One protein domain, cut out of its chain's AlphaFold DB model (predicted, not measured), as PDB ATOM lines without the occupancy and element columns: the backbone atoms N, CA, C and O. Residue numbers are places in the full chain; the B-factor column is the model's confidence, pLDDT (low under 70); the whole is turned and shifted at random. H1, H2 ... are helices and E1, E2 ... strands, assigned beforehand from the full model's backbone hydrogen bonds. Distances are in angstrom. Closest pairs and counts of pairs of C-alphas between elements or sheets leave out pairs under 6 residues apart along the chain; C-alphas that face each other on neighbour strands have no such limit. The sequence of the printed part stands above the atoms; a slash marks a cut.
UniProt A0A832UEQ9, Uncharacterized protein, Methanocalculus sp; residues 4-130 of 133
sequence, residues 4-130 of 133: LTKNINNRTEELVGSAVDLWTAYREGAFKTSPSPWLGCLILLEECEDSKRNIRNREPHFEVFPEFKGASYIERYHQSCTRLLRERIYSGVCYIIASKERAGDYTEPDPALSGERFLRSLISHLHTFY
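This is residues 4 to 130 of the 133 residues of an uncharacterized protein of Methanocalculus sp (UniProt A0A832UEQ9). Two parallel strands, E1 and E2, form a narrow ribbon; H3 packs along it, and the long H1 runs beside H3. H4 packs on the ribbon with residues 115 to 122 and runs on past the strands' first residues, while loop residues 58 to 66 stick out. The 127 printed residues, mostly helix by class, include four named helices and two named strands in the order H1, E1, H2, H3, E2, H4. The whole is only just compact, close to loose, with a radius of gyration of the C-alphas of 16.6 A and a flat outline of 48 by 41 by 21 A.

E1, residues 40 to 46, and E2, residues 92 to 98, are parallel neighbours at 13 degrees; N 43 and O 94 are 2.8 A apart, N 96 and O 43 2.9 A, both within hydrogen-bond range. H2, residues 49 to 52, and H3, residues 73 to 86, complete a strand-helix-strand unit, two parallel strands with helices between, whose crossover is right-handed. The closest C-alphas of H3 and E2, Leu 85 and Val 93, are 5.9 A apart. H3 touches H2 with residues 73 to 74 alone, closest at C-alphas 73 and 51, 5.0 A. H1, residues 4 to 27, touches H3 at a shallow tilt of 14 degrees, the same way; the closest C-alphas, Thr 12 and Ser 80, are 7.2 A apart. H4, residues 115 to 129, touches no helix; its closest C-alpha to E2 is Phe 118, 5.2 A from that of Gly 92. Every O i to N i+4 pair is within hydrogen-bond range in H3 and H4, and 19 of 20 in H1; H2 is too short for one.

E1 spans 19.9 A and E2 19.7 A. H1 begins at C-alpha 4 (76.834, 27.513, 137.691) and spans 34.2 A, H2 5.2 A, H3 19.7 A. H4 spans 21.3 A, ending at C-alpha 129 (87.234, 29.343, 100.050).

The farthest C-alphas, Pro 60 and Tyr 130, are 51.4 A apart. The printed part has no cut. Links H1 to E1, H2 to H3 and E2 to H4 are long. Residues 4 to 6 have pLDDT under 70.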
ATOM      1  N   LEU A   4      75.838  27.011 138.636       57.56
ATOM      2  CA  LEU A   4      76.834  27.513 137.691       57.56
ATOM      3  C   LEU A   4      78.072  26.598 137.552       57.56
ATOM      4  O   LEU A   4      78.623  26.500 136.460       57.56
ATOM      5  N   THR A   5      78.491  25.870 138.603       55.19
ATOM      6  CA  THR A   5      79.649  24.940 138.541       55.19
ATOM      7  C   THR A   5      79.320  23.701 137.740       55.19
ATOM      8  O   THR A   5      80.149  23.225 136.973       55.19
ATOM      9  N   LYS A   6      78.100  23.182 137.906       60.88
ATOM     10  CA  LYS A   6      77.610  22.116 137.032       60.88
ATOM     11  C   LYS A   6      77.498  22.620 135.599       60.88
ATOM     12  O   LYS A   6      77.917  21.927 134.685       60.88
ATOM     13  N   ASN A   7      76.997  23.842 135.430       73.44
ATOM     14  CA  ASN A   7      76.794  24.428 134.115       73.44
ATOM     15  C   ASN A   7      78.110  24.572 133.329       73.44
ATOM     16  O   ASN A   7      78.174  24.099 132.207       73.44
ATOM     17  N   ILE A   8      79.186  25.124 133.907       81.31
ATOM     18  CA  ILE A   8      80.437  25.354 133.153       81.31
ATOM     19  C   ILE A   8      81.115  24.070 132.665       81.31
ATOM     20  O   ILE A   8      81.540  24.004 131.511       81.31
ATOM     21  N   ASN A   9      81.205  23.050 133.519       82.69
ATOM     22  CA  ASN A   9      81.844  21.790 133.146       82.69
ATOM     23  C   ASN A   9      81.002  21.056 132.103       82.69
ATOM     24  O   ASN A   9      81.542  20.676 131.069       82.69
ATOM     25  N   ASN A  10      79.687  20.946 132.330       87.75
ATOM     26  CA  ASN A  10      78.778  20.338 131.361       87.75
ATOM     27  C   ASN A  10      78.820  21.085 130.023       87.75
ATOM     28  O   ASN A  10      78.893  20.467 128.970       87.75
ATOM     29  N   ARG A  11      78.837  22.424 130.047       88.06
ATOM     30  CA  ARG A  11      78.880  23.235 128.830       88.06
ATOM     31  C   ARG A  11      80.197  23.084 128.082       88.06
ATOM     32  O   ARG A  11      80.207  23.066 126.859       88.06
ATOM     33  N   THR A  12      81.305  22.965 128.807       90.62
ATOM     34  CA  THR A  12      82.619  22.717 128.205       90.62
ATOM     35  C   THR A  12      82.666  21.328 127.567       90.62
ATOM     36  O   THR A  12      83.156  21.198 126.450       90.62
ATOM     37  N   GLU A  13      82.106  20.311 128.225       93.50
ATOM     38  CA  GLU A  13      81.968  18.960 127.669       93.50
ATOM     39  C   GLU A  13      81.114  18.955 126.392       93.50
ATOM     40  O   GLU A  13      81.538  18.399 125.381       93.50
ATOM     41  N   GLU A  14      79.971  19.648 126.392       92.69
ATOM     42  CA  GLU A  14      79.113  19.810 125.209       92.69
ATOM     43  C   GLU A  14      79.856  20.469 124.035       92.69
ATOM     44  O   GLU A  14      79.727  20.024 122.892       92.69
ATOM     45  N   LEU A  15      80.643  21.520 124.299       94.38
ATOM     46  CA  LEU A  15      81.434  22.211 123.276       94.38
ATOM     47  C   LEU A  15      82.515  21.301 122.687       94.38
ATOM     48  O   LEU A  15      82.653  21.212 121.468       94.38
ATOM     49  N   VAL A  16      83.262  20.594 123.538       96.88
ATOM     50  CA  VAL A  16      84.289  19.648 123.080       96.88
ATOM     51  C   VAL A  16      83.655  18.522 122.264       96.88
ATOM     52  O   VAL A  16      84.122  18.249 121.161       96.88
ATOM     53  N   GLY A  17      82.570  17.918 122.756       96.94
ATOM     54  CA  GLY A  17      81.847  16.860 122.045       96.94
ATOM     55  C   GLY A  17      81.340  17.322 120.679       96.94
ATOM     56  O   GLY A  17      81.626  16.683 119.671       96.94
ATOM     57  N   SER A  18      80.709  18.498 120.621       96.19
ATOM     58  CA  SER A  18      80.205  19.074 119.365       96.19
ATOM     59  C   SER A  18      81.317  19.280 118.331       96.19
ATOM     60  O   SER A  18      81.133  18.998 117.146       96.19
ATOM     61  N   ALA A  19      82.485  19.768 118.760       97.56
ATOM     62  CA  ALA A  19      83.627  19.939 117.870       97.56
ATOM     63  C   ALA A  19      84.176  18.591 117.383       97.56
ATOM     64  O   ALA A  19      84.455  18.439 116.194       97.56
ATOM     65  N   VAL A  20      84.304  17.604 118.276       97.62
ATOM     66  CA  VAL A  20      84.756  16.248 117.927       97.62
ATOM     67  C   VAL A  20      83.821  15.599 116.908       97.62
ATOM     68  O   VAL A  20      84.306  15.014 115.937       97.62
ATOM     69  N   ASP A  21      82.509  15.741 117.079       97.25
ATOM     70  CA  ASP A  21      81.514  15.201 116.152       97.25
ATOM     71  C   ASP A  21      81.633  15.846 114.767       97.25
ATOM     72  O   ASP A  21      81.675  15.145 113.754       97.25
ATOM     73  N   LEU A  22      81.770  17.175 114.707       96.50
ATOM     74  CA  LEU A  22      81.948  17.905 113.447       96.50
ATOM     75  C   LEU A  22      83.253  17.529 112.737       96.50
ATOM     76  O   LEU A  22      83.249  17.282 111.528       96.50
ATOM     77  N   TRP A  23      84.364  17.442 113.470       96.75
ATOM     78  CA  TRP A  23      85.645  17.022 112.903       96.75
ATOM     79  C   TRP A  23      85.626  15.567 112.449       96.75
ATOM     80  O   TRP A  23      86.208  15.239 111.413       96.75
ATOM     81  N   THR A  24      84.924  14.702 113.179       97.25
ATOM     82  CA  THR A  24      84.704  13.312 112.779       97.25
ATOM     83  C   THR A  24      83.897  13.258 111.491       97.25
ATOM     84  O   THR A  24      84.355  12.660 110.525       97.25
ATOM     85  N   ALA A  25      82.765  13.958 111.408       96.38
ATOM     86  CA  ALA A  25      81.961  14.026 110.191       96.38
ATOM     87  C   ALA A  25      82.769  14.546 108.986       96.38
ATOM     88  O   ALA A  25      82.634  14.024 107.878       96.38
ATOM     89  N   TYR A  26      83.651  15.530 109.196       95.50
ATOM     90  CA  TYR A  26      84.573  15.996 108.161       95.50
ATOM     91  C   TYR A  26      85.574  14.934 107.728       95.50
ATOM     92  O   TYR A  26      85.709  14.688 106.529       95.50
ATOM     93  N   ARG A  27      86.209  14.247 108.679       95.38
ATOM     94  CA  ARG A  27      87.122  13.136 108.392       95.38
ATOM     95  C   ARG A  27      86.439  12.007 107.616       95.38
ATOM     96  O   ARG A  27      87.042  11.477 106.690       95.38
ATOM     97  N   GLU A  28      85.193  11.674 107.952       96.38
ATOM     98  CA  GLU A  28      84.406  10.636 107.267       96.38
ATOM     99  C   GLU A  28      83.825  11.104 105.913       96.38
ATOM    100  O   GLU A  28      83.105  10.363 105.245       96.38
ATOM    101  N   GLY A  29      84.115  12.337 105.479       94.94
ATOM    102  CA  GLY A  29      83.704  12.847 104.169       94.94
ATOM    103  C   GLY A  29      82.241  13.288 104.079       94.94
ATOM    104  O   GLY A  29      81.736  13.494 102.973       94.94
ATOM    105  N   ALA A  30      81.553  13.498 105.209       94.31
ATOM    106  CA  ALA A  30      80.154  13.945 105.228       94.31
ATOM    107  C   ALA A  30      79.953  15.302 104.523       94.31
ATOM    108  O   ALA A  30      78.891  15.563 103.956       94.31
ATOM    109  N   PHE A  31      80.994  16.144 104.493       88.00
ATOM    110  CA  PHE A  31      80.998  17.434 103.798       88.00
ATOM    111  C   PHE A  31      81.528  17.364 102.349       88.00
ATOM    112  O   PHE A  31      81.793  18.404 101.752       88.00
ATOM    113  N   LYS A  32      81.649  16.173 101.737       87.38
ATOM    114  CA  LYS A  32      82.123  15.974 100.346       87.38
ATOM    115  C   LYS A  32      83.492  16.642 100.094       87.38
ATOM    116  O   LYS A  32      84.292  16.775 101.013       87.38
ATOM    117  N   THR A  33      83.784  17.069  98.861       82.19
ATOM    118  CA  THR A  33      85.042  17.737  98.459       82.19
ATOM    119  C   THR A  33      85.144  19.194  98.937       82.19
ATOM    120  O   THR A  33      85.693  20.041  98.233       82.19
ATOM    121  N   SER A  34      84.578  19.509 100.102       87.50
ATOM    122  CA  SER A  34      84.650  20.845 100.691       87.50
ATOM    123  C   SER A  34      86.012  21.067 101.361       87.50
ATOM    124  O   SER A  34      86.618  20.112 101.868       87.50
ATOM    125  N   PRO A  35      86.499  22.317 101.419       91.06
ATOM    126  CA  PRO A  35      87.627  22.652 102.280       91.06
ATOM    127  C   PRO A  35      87.304  22.324 103.743       91.06
ATOM    128  O   PRO A  35      86.140  22.144 104.113       91.06
ATOM    129  N   SER A  36      88.342  22.248 104.579       92.19
ATOM    130  CA  SER A  36      88.160  22.082 106.023       92.19
ATOM    131  C   SER A  36      87.216  23.162 106.542       92.19
ATOM    132  O   SER A  36      87.489  24.335 106.290       92.19
ATOM    133  N   PRO A  37      86.141  22.810 107.266       93.62
ATOM    134  CA  PRO A  37      85.216  23.803 107.779       93.62
ATOM    135  C   PRO A  37      85.919  24.715 108.785       93.62
ATOM    136  O   PRO A  37      86.829  24.298 109.508       93.62
ATOM    137  N   TRP A  38      85.469  25.964 108.854       96.44
ATOM    138  CA  TRP A  38      85.805  26.856 109.953       96.44
ATOM    139  C   TRP A  38      84.815  26.644 111.095       96.44
ATOM    140  O   TRP A  38      83.611  26.833 110.924       96.44
ATOM    141  N   LEU A  39      85.317  26.241 112.261       97.62
ATOM    142  CA  LEU A  39      84.499  26.012 113.449       97.62
ATOM    143  C   LEU A  39      84.631  27.195 114.405       97.62
ATOM    144  O   LEU A  39      85.706  27.445 114.953       97.62
ATOM    145  N   GLY A  40      83.520  27.892 114.635       97.56
ATOM    146  CA  GLY A  40      83.430  28.999 115.581       97.56
ATOM    147  C   GLY A  40      82.709  28.612 116.869       97.56
ATOM    148  O   GLY A  40      81.650  27.989 116.824       97.56
ATOM    149  N   CYS A  41      83.246  29.035 118.011       96.88
ATOM    150  CA  CYS A  41      82.560  29.017 119.301       96.88
ATOM    151  C   CYS A  41      82.377  30.451 119.815       96.88
ATOM    152  O   CYS A  41      83.357  31.177 119.952       96.88
ATOM    153  N   LEU A  42      81.143  30.858 120.118       96.44
ATOM    154  CA  LEU A  42      80.854  32.116 120.806       96.44
ATOM    155  C   LEU A  42      80.227  31.803 122.160       96.44
ATOM    156  O   LEU A  42      79.205  31.119 122.233       96.44
ATOM    157  N   ILE A  43      80.831  32.323 123.224       95.12
ATOM    158  CA  ILE A  43      80.342  32.199 124.593       95.12
ATOM    159  C   ILE A  43      80.025  33.591 125.130       95.12
ATOM    160  O   ILE A  43      80.885  34.466 125.155       95.12
ATOM    161  N   LEU A  44      78.789  33.758 125.596       93.62
ATOM    162  CA  LEU A  44      78.331  34.929 126.330       93.62
ATOM    163  C   LEU A  44      78.074  34.522 127.781       93.62
ATOM    164  O   LEU A  44      77.208  33.684 128.043       93.62
ATOM    165  N   LEU A  45      78.821  35.110 128.710       93.75
ATOM    166  CA  LEU A  45      78.626  34.918 130.140       93.75
ATOM    167  C   LEU A  45      77.989  36.163 130.755       93.75
ATOM    168  O   LEU A  45      78.390  37.291 130.483       93.75
ATOM    169  N   GLU A  46      76.997  35.947 131.609       93.06
ATOM    170  CA  GLU A  46      76.406  37.023 132.395       93.06
ATOM    171  C   GLU A  46      77.397  37.545 133.438       93.06
ATOM    172  O   GLU A  46      77.962  36.777 134.218       93.06
ATOM    173  N   GLU A  47      77.551  38.864 133.484       93.75
ATOM    174  CA  GLU A  47      78.272  39.565 134.529       93.75
ATOM    175  C   GLU A  47      77.378  39.740 135.765       93.75
ATOM    176  O   GLU A  47      76.601  40.686 135.869       93.75
ATOM    177  N   CYS A  48      77.508  38.835 136.733       91.62
ATOM    178  CA  CYS A  48      76.831  38.932 138.029       91.62
ATOM    179  C   CYS A  48      77.771  38.594 139.196       91.62
ATOM    180  O   CYS A  48      78.839  38.007 138.997       91.62
ATOM    181  N   GLU A  49      77.368  38.914 140.427       91.88
ATOM    182  CA  GLU A  49      78.152  38.617 141.640       91.88
ATOM    183  C   GLU A  49      78.551  37.140 141.730       91.88
ATOM    184  O   GLU A  49      79.687  36.798 142.063       91.88
ATOM    185  N   ASP A  50      77.642  36.244 141.348       89.12
ATOM    186  CA  ASP A  50      77.924  34.816 141.336       89.12
ATOM    187  C   ASP A  50      78.990  34.423 140.310       89.12
ATOM    188  O   ASP A  50      79.787  33.531 140.602       89.12
ATOM    189  N   SER A  51      79.039  35.085 139.147       91.06
ATOM    190  CA  SER A  51      80.037  34.838 138.094       91.06
ATOM    191  C   SER A  51      81.447  35.307 138.483       91.06
ATOM    192  O   SER A  51      82.436  34.682 138.091       91.06
ATOM    193  N   LYS A  52      81.527  36.369 139.298       92.38
ATOM    194  CA  LYS A  52      82.765  36.989 139.800       92.38
ATOM    195  C   LYS A  52      83.305  36.312 141.056       92.38
ATOM    196  O   LYS A  52      84.482  36.435 141.374       92.38
ATOM    197  N   ARG A  53      82.454  35.595 141.791       92.75
ATOM    198  CA  ARG A  53      82.820  34.978 143.066       92.75
ATOM    199  C   ARG A  53      83.806  33.822 142.888       92.75
ATOM    200  O   ARG A  53      83.565  32.897 142.112       92.75
ATOM    201  N   ASN A  54      84.852  33.821 143.714       92.25
ATOM    202  CA  ASN A  54      85.836  32.742 143.797       92.25
ATOM    203  C   ASN A  54      85.181  31.392 144.107       92.25
ATOM    204  O   ASN A  54      84.356  31.265 145.021       92.25
ATOM    205  N   ILE A  55      85.601  30.354 143.385       88.31
ATOM    206  CA  ILE A  55      85.058  29.002 143.534       88.31
ATOM    207  C   ILE A  55      86.051  28.135 144.304       88.31
ATOM    208  O   ILE A  55      87.226  28.030 143.951       88.31
ATOM    209  N   ARG A  56      85.555  27.464 145.349       86.56
ATOM    210  CA  ARG A  56      86.330  26.459 146.085       86.56
ATOM    211  C   ARG A  56      86.492  25.197 145.242       86.56
ATOM    212  O   ARG A  56      85.505  24.653 144.748       86.56
ATOM    213  N   ASN A  57      87.722  24.708 145.145       84.38
ATOM    214  CA  ASN A  57      88.009  23.407 144.557       84.38
ATOM    215  C   ASN A  57      87.820  22.300 145.588       84.38
ATOM    216  O   ASN A  57      88.038  22.498 146.783       84.38
ATOM    217  N   ARG A  58      87.418  21.124 145.111       84.88
ATOM    218  CA  ARG A  58      87.458  19.890 145.891       84.88
ATOM    219  C   ARG A  58      88.596  19.051 145.321       84.88
ATOM    220  O   ARG A  58      88.480  18.577 144.197       84.88
ATOM    221  N   GLU A  59      89.658  18.875 146.096       87.25
ATOM    222  CA  GLU A  59      90.900  18.197 145.688       87.25
ATOM    223  C   GLU A  59      91.100  16.899 146.500       87.25
ATOM    224  O   GLU A  59      92.034  16.799 147.288       87.25
ATOM    225  N   PRO A  60      90.195  15.900 146.408       89.75
ATOM    226  CA  PRO A  60      90.266  14.709 147.260       89.75
ATOM    227  C   PRO A  60      91.358  13.718 146.830       89.75
ATOM    228  O   PRO A  60      91.712  12.837 147.609       89.75
ATOM    229  N   HIS A  61      91.843  13.823 145.589       93.19
ATOM    230  CA  HIS A  61      92.771  12.860 144.985       93.19
ATOM    231  C   HIS A  61      93.993  13.530 144.352       93.19
ATOM    232  O   HIS A  61      95.101  13.031 144.505       93.19
ATOM    233  N   PHE A  62      93.796  14.658 143.666       92.38
ATOM    234  CA  PHE A  62      94.851  15.405 142.989       92.38
ATOM    235  C   PHE A  62      94.630  16.901 143.180       92.38
ATOM    236  O   PHE A  62      93.482  17.348 143.290       92.38
ATOM    237  N   GLU A  63      95.726  17.655 143.194       92.19
ATOM    238  CA  GLU A  63      95.663  19.111 143.158       92.19
ATOM    239  C   GLU A  63      95.147  19.592 141.801       92.19
ATOM    240  O   GLU A  63      95.490  19.040 140.752       92.19
ATOM    241  N   VAL A  64      94.338  20.652 141.811       90.25
ATOM    242  CA  VAL A  64      94.014  21.376 140.586       90.25
ATOM    243  C   VAL A  64      95.212  22.214 140.143       90.25
ATOM    244  O   VAL A  64      96.036  22.640 140.958       90.25
ATOM    245  N   PHE A  65      95.275  22.518 138.847       90.75
ATOM    246  CA  PHE A  65      96.298  23.429 138.345       90.75
ATOM    247  C   PHE A  65      96.182  24.824 138.994       90.75
ATOM    248  O   PHE A  65      95.068  25.246 139.338       90.75
ATOM    249  N   PRO A  66      97.308  25.543 139.182       92.75
ATOM    250  CA  PRO A  66      97.339  26.817 139.899       92.75
ATOM    251  C   PRO A  66      96.341  27.855 139.383       92.75
ATOM    252  O   PRO A  66      95.702  28.526 140.187       92.75
ATOM    253  N   GLU A  67      96.134  27.934 138.069       90.44
ATOM    254  CA  GLU A  67      95.198  28.865 137.433       90.44
ATOM    255  C   GLU A  67      93.726  28.625 137.809       90.44
ATOM    256  O   GLU A  67      92.888  29.497 137.607       90.44
ATOM    257  N   PHE A  68      93.397  27.462 138.380       90.56
ATOM    258  CA  PHE A  68      92.057  27.149 138.872       90.56
ATOM    259  C   PHE A  68      91.909  27.349 140.384       90.56
ATOM    260  O   PHE A  68      90.787  27.272 140.898       90.56
ATOM    261  N   LYS A  69      92.998  27.588 141.129       92.25
ATOM    262  CA  LYS A  69      92.947  27.805 142.582       92.25
ATOM    263  C   LYS A  69      92.313  29.167 142.875       92.25
ATOM    264  O   LYS A  69      92.877  30.208 142.578       92.25
ATOM    265  N   GLY A  70      91.108  29.148 143.450       90.62
ATOM    266  CA  GLY A  70      90.346  30.364 143.757       90.62
ATOM    267  C   GLY A  70      89.671  31.028 142.554       90.62
ATOM    268  O   GLY A  70      88.945  31.990 142.763       90.62
ATOM    269  N   ALA A  71      89.829  30.492 141.342       93.75
ATOM    270  CA  ALA A  71      89.267  31.080 140.131       93.75
ATOM    271  C   ALA A  71      87.730  31.159 140.168       93.75
ATOM    272  O   ALA A  71      87.044  30.181 140.510       93.75
ATOM    273  N   SER A  72      87.212  32.319 139.777       94.31
ATOM    274  CA  SER A  72      85.809  32.634 139.503       94.31
ATOM    275  C   SER A  72      85.276  31.901 138.263       94.31
ATOM    276  O   SER A  72      86.019  31.221 137.550       94.31
ATOM    277  N   TYR A  73      83.975  32.020 137.966       92.00
ATOM    278  CA  TYR A  73      83.438  31.462 136.716       92.00
ATOM    279  C   TYR A  73      83.998  32.160 135.496       92.00
ATOM    280  O   TYR A  73      84.301  31.492 134.511       92.00
ATOM    281  N   ILE A  74      84.144  33.482 135.585       94.62
ATOM    282  CA  ILE A  74      84.699  34.294 134.509       94.62
ATOM    283  C   ILE A  74      86.085  33.776 134.117       94.62
ATOM    284  O   ILE A  74      86.339  33.526 132.938       94.62
ATOM    285  N   GLU A  75      86.947  33.550 135.108       95.25
ATOM    286  CA  GLU A  75      88.310  33.057 134.897       95.25
ATOM    287  C   GLU A  75      88.316  31.610 134.399       95.25
ATOM    288  O   GLU A  75      89.057  31.272 133.482       95.25
ATOM    289  N   ARG A  76      87.453  30.738 134.930       94.31
ATOM    290  CA  ARG A  76      87.374  29.343 134.460       94.31
ATOM    291  C   ARG A  76      86.900  29.227 133.015       94.31
ATOM    292  O   ARG A  76      87.431  28.395 132.276       94.31
ATOM    293  N   TYR A  77      85.929  30.043 132.603       94.12
ATOM    294  CA  TYR A  77      85.500  30.102 131.205       94.12
ATOM    295  C   TYR A  77      86.621  30.645 130.327       94.12
ATOM    296  O   TYR A  77      86.896  30.057 129.287       94.12
ATOM    297  N   HIS A  78      87.335  31.683 130.775       95.94
ATOM    298  CA  HIS A  78      88.510  32.191 130.067       95.94
ATOM    299  C   HIS A  78      89.565  31.095 129.836       95.94
ATOM    300  O   HIS A  78      89.984  30.889 128.694       95.94
ATOM    301  N   GLN A  79      89.923  30.322 130.868       95.38
ATOM    302  CA  GLN A  79      90.869  29.205 130.737       95.38
ATOM    303  C   GLN A  79      90.366  28.131 129.762       95.38
ATOM    304  O   GLN A  79      91.131  27.624 128.940       95.38
ATOM    305  N   SER A  80      89.073  27.806 129.817       94.44
ATOM    306  CA  SER A  80      88.456  26.794 128.949       94.44
ATOM    307  C   SER A  80      88.436  27.251 127.487       94.44
ATOM    308  O   SER A  80      88.938  26.543 126.617       94.44
ATOM    309  N   CYS A  81      87.964  28.470 127.211       96.31
ATOM    310  CA  CYS A  81      87.979  29.092 125.883       96.31
ATOM    311  C   CYS A  81      89.392  29.183 125.299       96.31
ATOM    312  O   CYS A  81      89.610  28.889 124.123       96.31
ATOM    313  N   THR A  82      90.365  29.553 126.133       97.06
ATOM    314  CA  THR A  82      91.773  29.631 125.738       97.06
ATOM    315  C   THR A  82      92.293  28.275 125.267       97.06
ATOM    316  O   THR A  82      92.976  28.206 124.244       97.06
ATOM    317  N   ARG A  83      91.954  27.190 125.975       96.25
ATOM    318  CA  ARG A  83      92.324  25.818 125.595       96.25
ATOM    319  C   ARG A  83      91.615  25.378 124.314       96.25
ATOM    320  O   ARG A  83      92.298  24.953 123.387       96.25
ATOM    321  N   LEU A  84      90.301  25.608 124.197       97.12
ATOM    322  CA  LEU A  84      89.525  25.324 122.976       97.12
ATOM    323  C   LEU A  84      90.157  25.951 121.721       97.12
ATOM    324  O   LEU A  84      90.223  25.308 120.671       97.12
ATOM    325  N   LEU A  85      90.652  27.188 121.834       97.69
ATOM    326  CA  LEU A  85      91.342  27.875 120.744       97.69
ATOM    327  C   LEU A  85      92.762  27.334 120.514       97.69
ATOM    328  O   LEU A  85      93.139  27.031 119.382       97.69
ATOM    329  N   ARG A  86      93.583  27.232 121.568       97.25
ATOM    330  CA  ARG A  86      95.008  26.863 121.454       97.25
ATOM    331  C   ARG A  86      95.224  25.423 121.008       97.25
ATOM    332  O   ARG A  86      96.177  25.157 120.279       97.25
ATOM    333  N   GLU A  87      94.336  24.524 121.406       97.50
ATOM    334  CA  GLU A  87      94.354  23.111 121.020       97.50
ATOM    335  C   GLU A  87      93.709  22.880 119.643       97.50
ATOM    336  O   GLU A  87      93.677  21.752 119.161       97.50
ATOM    337  N   ARG A  88      93.239  23.950 118.978       96.56
ATOM    338  CA  ARG A  88      92.582  23.920 117.660       96.56
ATOM    339  C   ARG A  88      91.327  23.047 117.623       96.56
ATOM    340  O   ARG A  88      90.946  22.566 116.561       96.56
ATOM    341  N   ILE A  89      90.664  22.886 118.770       97.75
ATOM    342  CA  ILE A  89      89.335  22.267 118.834       97.75
ATOM    343  C   ILE A  89      88.361  23.124 118.014       97.75
ATOM    344  O   ILE A  89      87.581  22.597 117.222       97.75
ATOM    345  N   TYR A  90      88.488  24.447 118.133       98.38
ATOM    346  CA  TYR A  90      87.811  25.428 117.289       98.38
ATOM    347  C   TYR A  90      88.815  26.265 116.484       98.38
ATOM    348  O   TYR A  90      89.934  26.530 116.926       98.38
ATOM    349  N   SER A  91      88.392  26.725 115.304       97.88
ATOM    350  CA  SER A  91      89.142  27.657 114.449       97.88
ATOM    351  C   SER A  91      89.108  29.094 114.986       97.88
ATOM    352  O   SER A  91      90.042  29.868 114.767       97.88
ATOM    353  N   GLY A  92      88.033  29.455 115.686       98.12
ATOM    354  CA  GLY A  92      87.873  30.735 116.365       98.12
ATOM    355  C   GLY A  92      87.019  30.587 117.618       98.12
ATOM    356  O   GLY A  92      86.023  29.866 117.618       98.12
ATOM    357  N   VAL A  93      87.402  31.289 118.684       98.25
ATOM    358  CA  VAL A  93      86.635  31.357 119.931       98.25
ATOM    359  C   VAL A  93      86.422  32.823 120.289       98.25
ATOM    360  O   VAL A  93      87.375  33.597 120.268       98.25
ATOM    361  N   CYS A  94      85.181  33.191 120.587       98.31
ATOM    362  CA  CYS A  94      84.777  34.503 121.071       98.31
ATOM    363  C   CYS A  94      84.224  34.351 122.489       98.31
ATOM    364  O   CYS A  94      83.333  33.528 122.709       98.31
ATOM    365  N   TYR A  95      84.745  35.117 123.445       97.69
ATOM    366  CA  TYR A  95      84.289  35.086 124.830       97.69
ATOM    367  C   TYR A  95      83.950  36.491 125.320       97.69
ATOM    368  O   TYR A  95      84.828  37.336 125.482       97.69
ATOM    369  N   ILE A  96      82.661  36.710 125.564       96.88
ATOM    370  CA  ILE A  96      82.087  37.993 125.957       96.88
ATOM    371  C   ILE A  96      81.467  37.858 127.344       96.88
ATOM    372  O   ILE A  96      80.794  36.869 127.646       96.88
ATOM    373  N   ILE A  97      81.654  38.880 128.172       96.62
ATOM    374  CA  ILE A  97      81.017  39.011 129.482       96.62
ATOM    375  C   ILE A  97      80.132  40.255 129.448       96.62
ATOM    376  O   ILE A  97      80.631  41.335 129.139       96.62
ATOM    377  N   ALA A  98      78.842  40.129 129.753       95.31
ATOM    378  CA  ALA A  98      77.899  41.248 129.665       95.31
ATOM    379  C   ALA A  98      76.910  41.273 130.833       95.31
ATOM    380  O   ALA A  98      76.467  40.226 131.305       95.31
ATOM    381  N   SER A  99      76.527  42.470 131.275       92.38
ATOM    382  CA  SER A  99      75.477  42.657 132.286       92.38
ATOM    383  C   SER A  99      74.094  42.563 131.641       92.38
ATOM    384  O   SER A  99      73.874  43.055 130.534       92.38
ATOM    385  N   LYS A 100      73.128  41.960 132.344       88.31
ATOM    386  CA  LYS A 100      71.727  41.956 131.890       88.31
ATOM    387  C   LYS A 100      71.060  43.318 132.044       88.31
ATOM    388  O   LYS A 100      70.149  43.649 131.293       88.31
ATOM    389  N   GLU A 101      71.498  44.094 133.026       89.19
ATOM    390  CA  GLU A 101      70.922  45.380 133.404       89.19
ATOM    391  C   GLU A 101      71.407  46.515 132.497       89.19
ATOM    392  O   GLU A 101      70.715  47.521 132.339       89.19
ATOM    393  N   ARG A 102      72.592  46.364 131.897       88.56
ATOM    394  CA  ARG A 102      73.234  47.377 131.052       88.56
ATOM    395  C   ARG A 102      73.357  46.868 129.620       88.56
ATOM    396  O   ARG A 102      74.400  46.380 129.198       88.56
ATOM    397  N   ALA A 103      72.270  46.975 128.864       84.38
ATOM    398  CA  ALA A 103      72.256  46.563 127.463       84.38
ATOM    399  C   ALA A 103      73.338  47.297 126.649       84.38
ATOM    400  O   ALA A 103      73.437  48.522 126.694       84.38
ATOM    401  N   GLY A 104      74.132  46.536 125.894       84.44
ATOM    402  CA  GLY A 104      75.243  47.059 125.093       84.44
ATOM    403  C   GLY A 104      76.565  47.210 125.849       84.44
ATOM    404  O   GLY A 104      77.588  47.405 125.200       84.44
ATOM    405  N   ASP A 105      76.570  47.068 127.179       90.81
ATOM    406  CA  ASP A 105      77.792  47.018 127.982       90.81
ATOM    407  C   ASP A 105      78.329  45.583 128.022       90.81
ATOM    408  O   ASP A 105      77.654  44.653 128.479       90.81
ATOM    409  N   TYR A 106      79.540  45.395 127.507       94.94
ATOM    410  CA  TYR A 106      80.216  44.109 127.511       94.94
ATOM    411  C   TYR A 106      81.728  44.276 127.599       94.94
ATOM    412  O   TYR A 106      82.295  45.311 127.253       94.94
ATOM    413  N   THR A 107      82.388  43.212 128.039       95.50
ATOM    414  CA  THR A 107      83.842  43.126 128.108       95.50
ATOM    415  C   THR A 107      84.341  41.877 127.397       95.50
ATOM    416  O   THR A 107      83.681  40.834 127.374       95.50
ATOM    417  N   GLU A 108      85.531  42.001 126.820       95.94
ATOM    418  CA  GLU A 108      86.274  40.917 126.188       95.94
ATOM    419  C   GLU A 108      87.591  40.768 126.959       95.94
ATOM    420  O   GLU A 108      88.500  41.583 126.791       95.94
ATOM    421  N   PRO A 109      87.706  39.782 127.863       91.00
ATOM    422  CA  PRO A 109      88.811  39.732 128.822       91.00
ATOM    423  C   PRO A 109      90.159  39.364 128.185       91.00
ATOM    424  O   PRO A 109      91.194  39.474 128.837       91.00
ATOM    425  N   ASP A 110      90.162  38.905 126.931       96.12
ATOM    426  CA  ASP A 110      91.358  38.464 126.222       96.12
ATOM    427  C   ASP A 110      91.280  38.855 124.735       96.12
ATOM    428  O   ASP A 110      90.375  38.391 124.036       96.12
ATOM    429  N   PRO A 111      92.239  39.638 124.205       96.94
ATOM    430  CA  PRO A 111      92.292  39.986 122.783       96.94
ATOM    431  C   PRO A 111      92.369  38.777 121.835       96.94
ATOM    432  O   PRO A 111      92.053  38.888 120.649       96.94
ATOM    433  N   ALA A 112      92.817  37.612 122.314       97.38
ATOM    434  CA  ALA A 112      92.803  36.377 121.539       97.38
ATOM    435  C   ALA A 112      91.407  35.752 121.413       97.38
ATOM    436  O   ALA A 112      91.193  34.970 120.486       97.38
ATOM    437  N   LEU A 113      90.489  36.117 122.306       98.25
ATOM    438  CA  LEU A 113      89.107  35.649 122.366       98.25
ATOM    439  C   LEU A 113      88.104  36.759 122.005       98.25
ATOM    440  O   LEU A 113      86.925  36.643 122.328       98.25
ATOM    441  N   SER A 114      88.560  37.842 121.369       98.12
ATOM    442  CA  SER A 114      87.710  38.975 120.996       98.12
ATOM    443  C   SER A 114      86.762  38.648 119.846       98.12
ATOM    444  O   SER A 114      87.087  37.861 118.943       98.12
ATOM    445  N   GLY A 115      85.614  39.327 119.815       97.88
ATOM    446  CA  GLY A 115      84.679  39.276 118.698       97.88
ATOM    447  C   GLY A 115      85.323  39.743 117.395       97.88
ATOM    448  O   GLY A 115      85.117  39.132 116.348       97.88
ATOM    449  N   GLU A 116      86.188  40.756 117.459       97.75
ATOM    450  CA  GLU A 116      86.929  41.244 116.294       97.75
ATOM    451  C   GLU A 116      87.816  40.147 115.681       97.75
ATOM    452  O   GLU A 116      87.771  39.904 114.472       97.75
ATOM    453  N   ARG A 117      88.609  39.443 116.503       97.75
ATOM    454  CA  ARG A 117      89.487  38.369 116.019       97.75
ATOM    455  C   ARG A 117      88.688  37.182 115.499       97.75
ATOM    456  O   ARG A 117      89.063  36.607 114.474       97.75
ATOM    457  N   PHE A 118      87.602  36.835 116.183       98.56
ATOM    458  CA  PHE A 118      86.680  35.787 115.769       98.56
ATOM    459  C   PHE A 118      86.091  36.069 114.381       98.56
ATOM    460  O   PHE A 118      86.245  35.254 113.469       98.56
ATOM    461  N   LEU A 119      85.489  37.247 114.195       98.31
ATOM    462  CA  LEU A 119      84.867  37.647 112.932       98.31
ATOM    463  C   LEU A 119      85.895  37.785 111.814       98.31
ATOM    464  O   LEU A 119      85.659  37.308 110.708       98.31
ATOM    465  N   ARG A 120      87.064  38.371 112.095       98.06
ATOM    466  CA  ARG A 120      88.145  38.471 111.110       98.06
ATOM    467  C   ARG A 120      88.587  37.093 110.618       98.06
ATOM    468  O   ARG A 120      88.741  36.912 109.414       98.06
ATOM    469  N   SER A 121      88.755  36.126 111.523       97.50
ATOM    470  CA  SER A 121      89.112  34.742 111.175       97.50
ATOM    471  C   SER A 121      88.055  34.095 110.271       97.50
ATOM    472  O   SER A 121      88.402  33.522 109.238       97.50
ATOM    473  N   LEU A 122      86.769  34.253 110.609       97.50
ATOM    474  CA  LEU A 122      85.655  33.762 109.792       97.50
ATOM    475  C   LEU A 122      85.643  34.402 108.400       97.50
ATOM    476  O   LEU A 122      85.607  33.699 107.396       97.50
ATOM    477  N   ILE A 123      85.707  35.731 108.332       97.12
ATOM    478  CA  ILE A 123      85.676  36.487 107.075       97.12
ATOM    479  C   ILE A 123      86.857  36.091 106.181       97.12
ATOM    480  O   ILE A 123      86.669  35.829 104.995       97.12
ATOM    481  N   SER A 124      88.067  35.975 106.740       96.12
ATOM    482  CA  SER A 124      89.235  35.499 105.991       96.12
ATOM    483  C   SER A 124      89.034  34.087 105.439       96.12
ATOM    484  O   SER A 124      89.385  33.830 104.288       96.12
ATOM    485  N   HIS A 125      88.440  33.181 106.221       95.75
ATOM    486  CA  HIS A 125      88.114  31.839 105.745       95.75
ATOM    487  C   HIS A 125      87.100  31.877 104.596       95.75
ATOM    488  O   HIS A 125      87.317  31.232 103.570       95.75
ATOM    489  N   LEU A 126      86.041  32.682 104.729       94.25
ATOM    490  CA  LEU A 126      85.031  32.850 103.686       94.25
ATOM    491  C   LEU A 126      85.650  33.360 102.384       94.25
ATOM    492  O   LEU A 126      85.493  32.708 101.363       94.25
ATOM    493  N   HIS A 127      86.430  34.443 102.424       93.62
ATOM    494  CA  HIS A 127      87.098  34.978 101.231       93.62
ATOM    495  C   HIS A 127      88.087  34.004 100.582       93.62
ATOM    496  O   HIS A 127      88.310  34.073  99.376       93.62
ATOM    497  N   THR A 128      88.707  33.123 101.370       94.06
ATOM    498  CA  THR A 128      89.687  32.158 100.854       94.06
ATOM    499  C   THR A 128      89.015  31.034 100.071       94.06
ATOM    500  O   THR A 128      89.563  30.560  99.080       94.06
ATOM    501  N   PHE A 129      87.842  30.588 100.520       90.50
ATOM    502  CA  PHE A 129      87.234  29.343 100.050       90.50
ATOM    503  C   PHE A 129      85.897  29.515  99.325       90.50
ATOM    504  O   PHE A 129      85.462  28.587  98.643       90.50
ATOM    505  N   TYR A 130      85.256  30.678  99.441       83.06
ATOM    506  CA  TYR A 130      83.935  30.939  98.883       83.06
ATOM    507  C   TYR A 130      83.929  32.282  98.134       83.06
ATOM    508  O   TYR A 130      84.359  33.298  98.683       83.06
TER     509      TYR A 130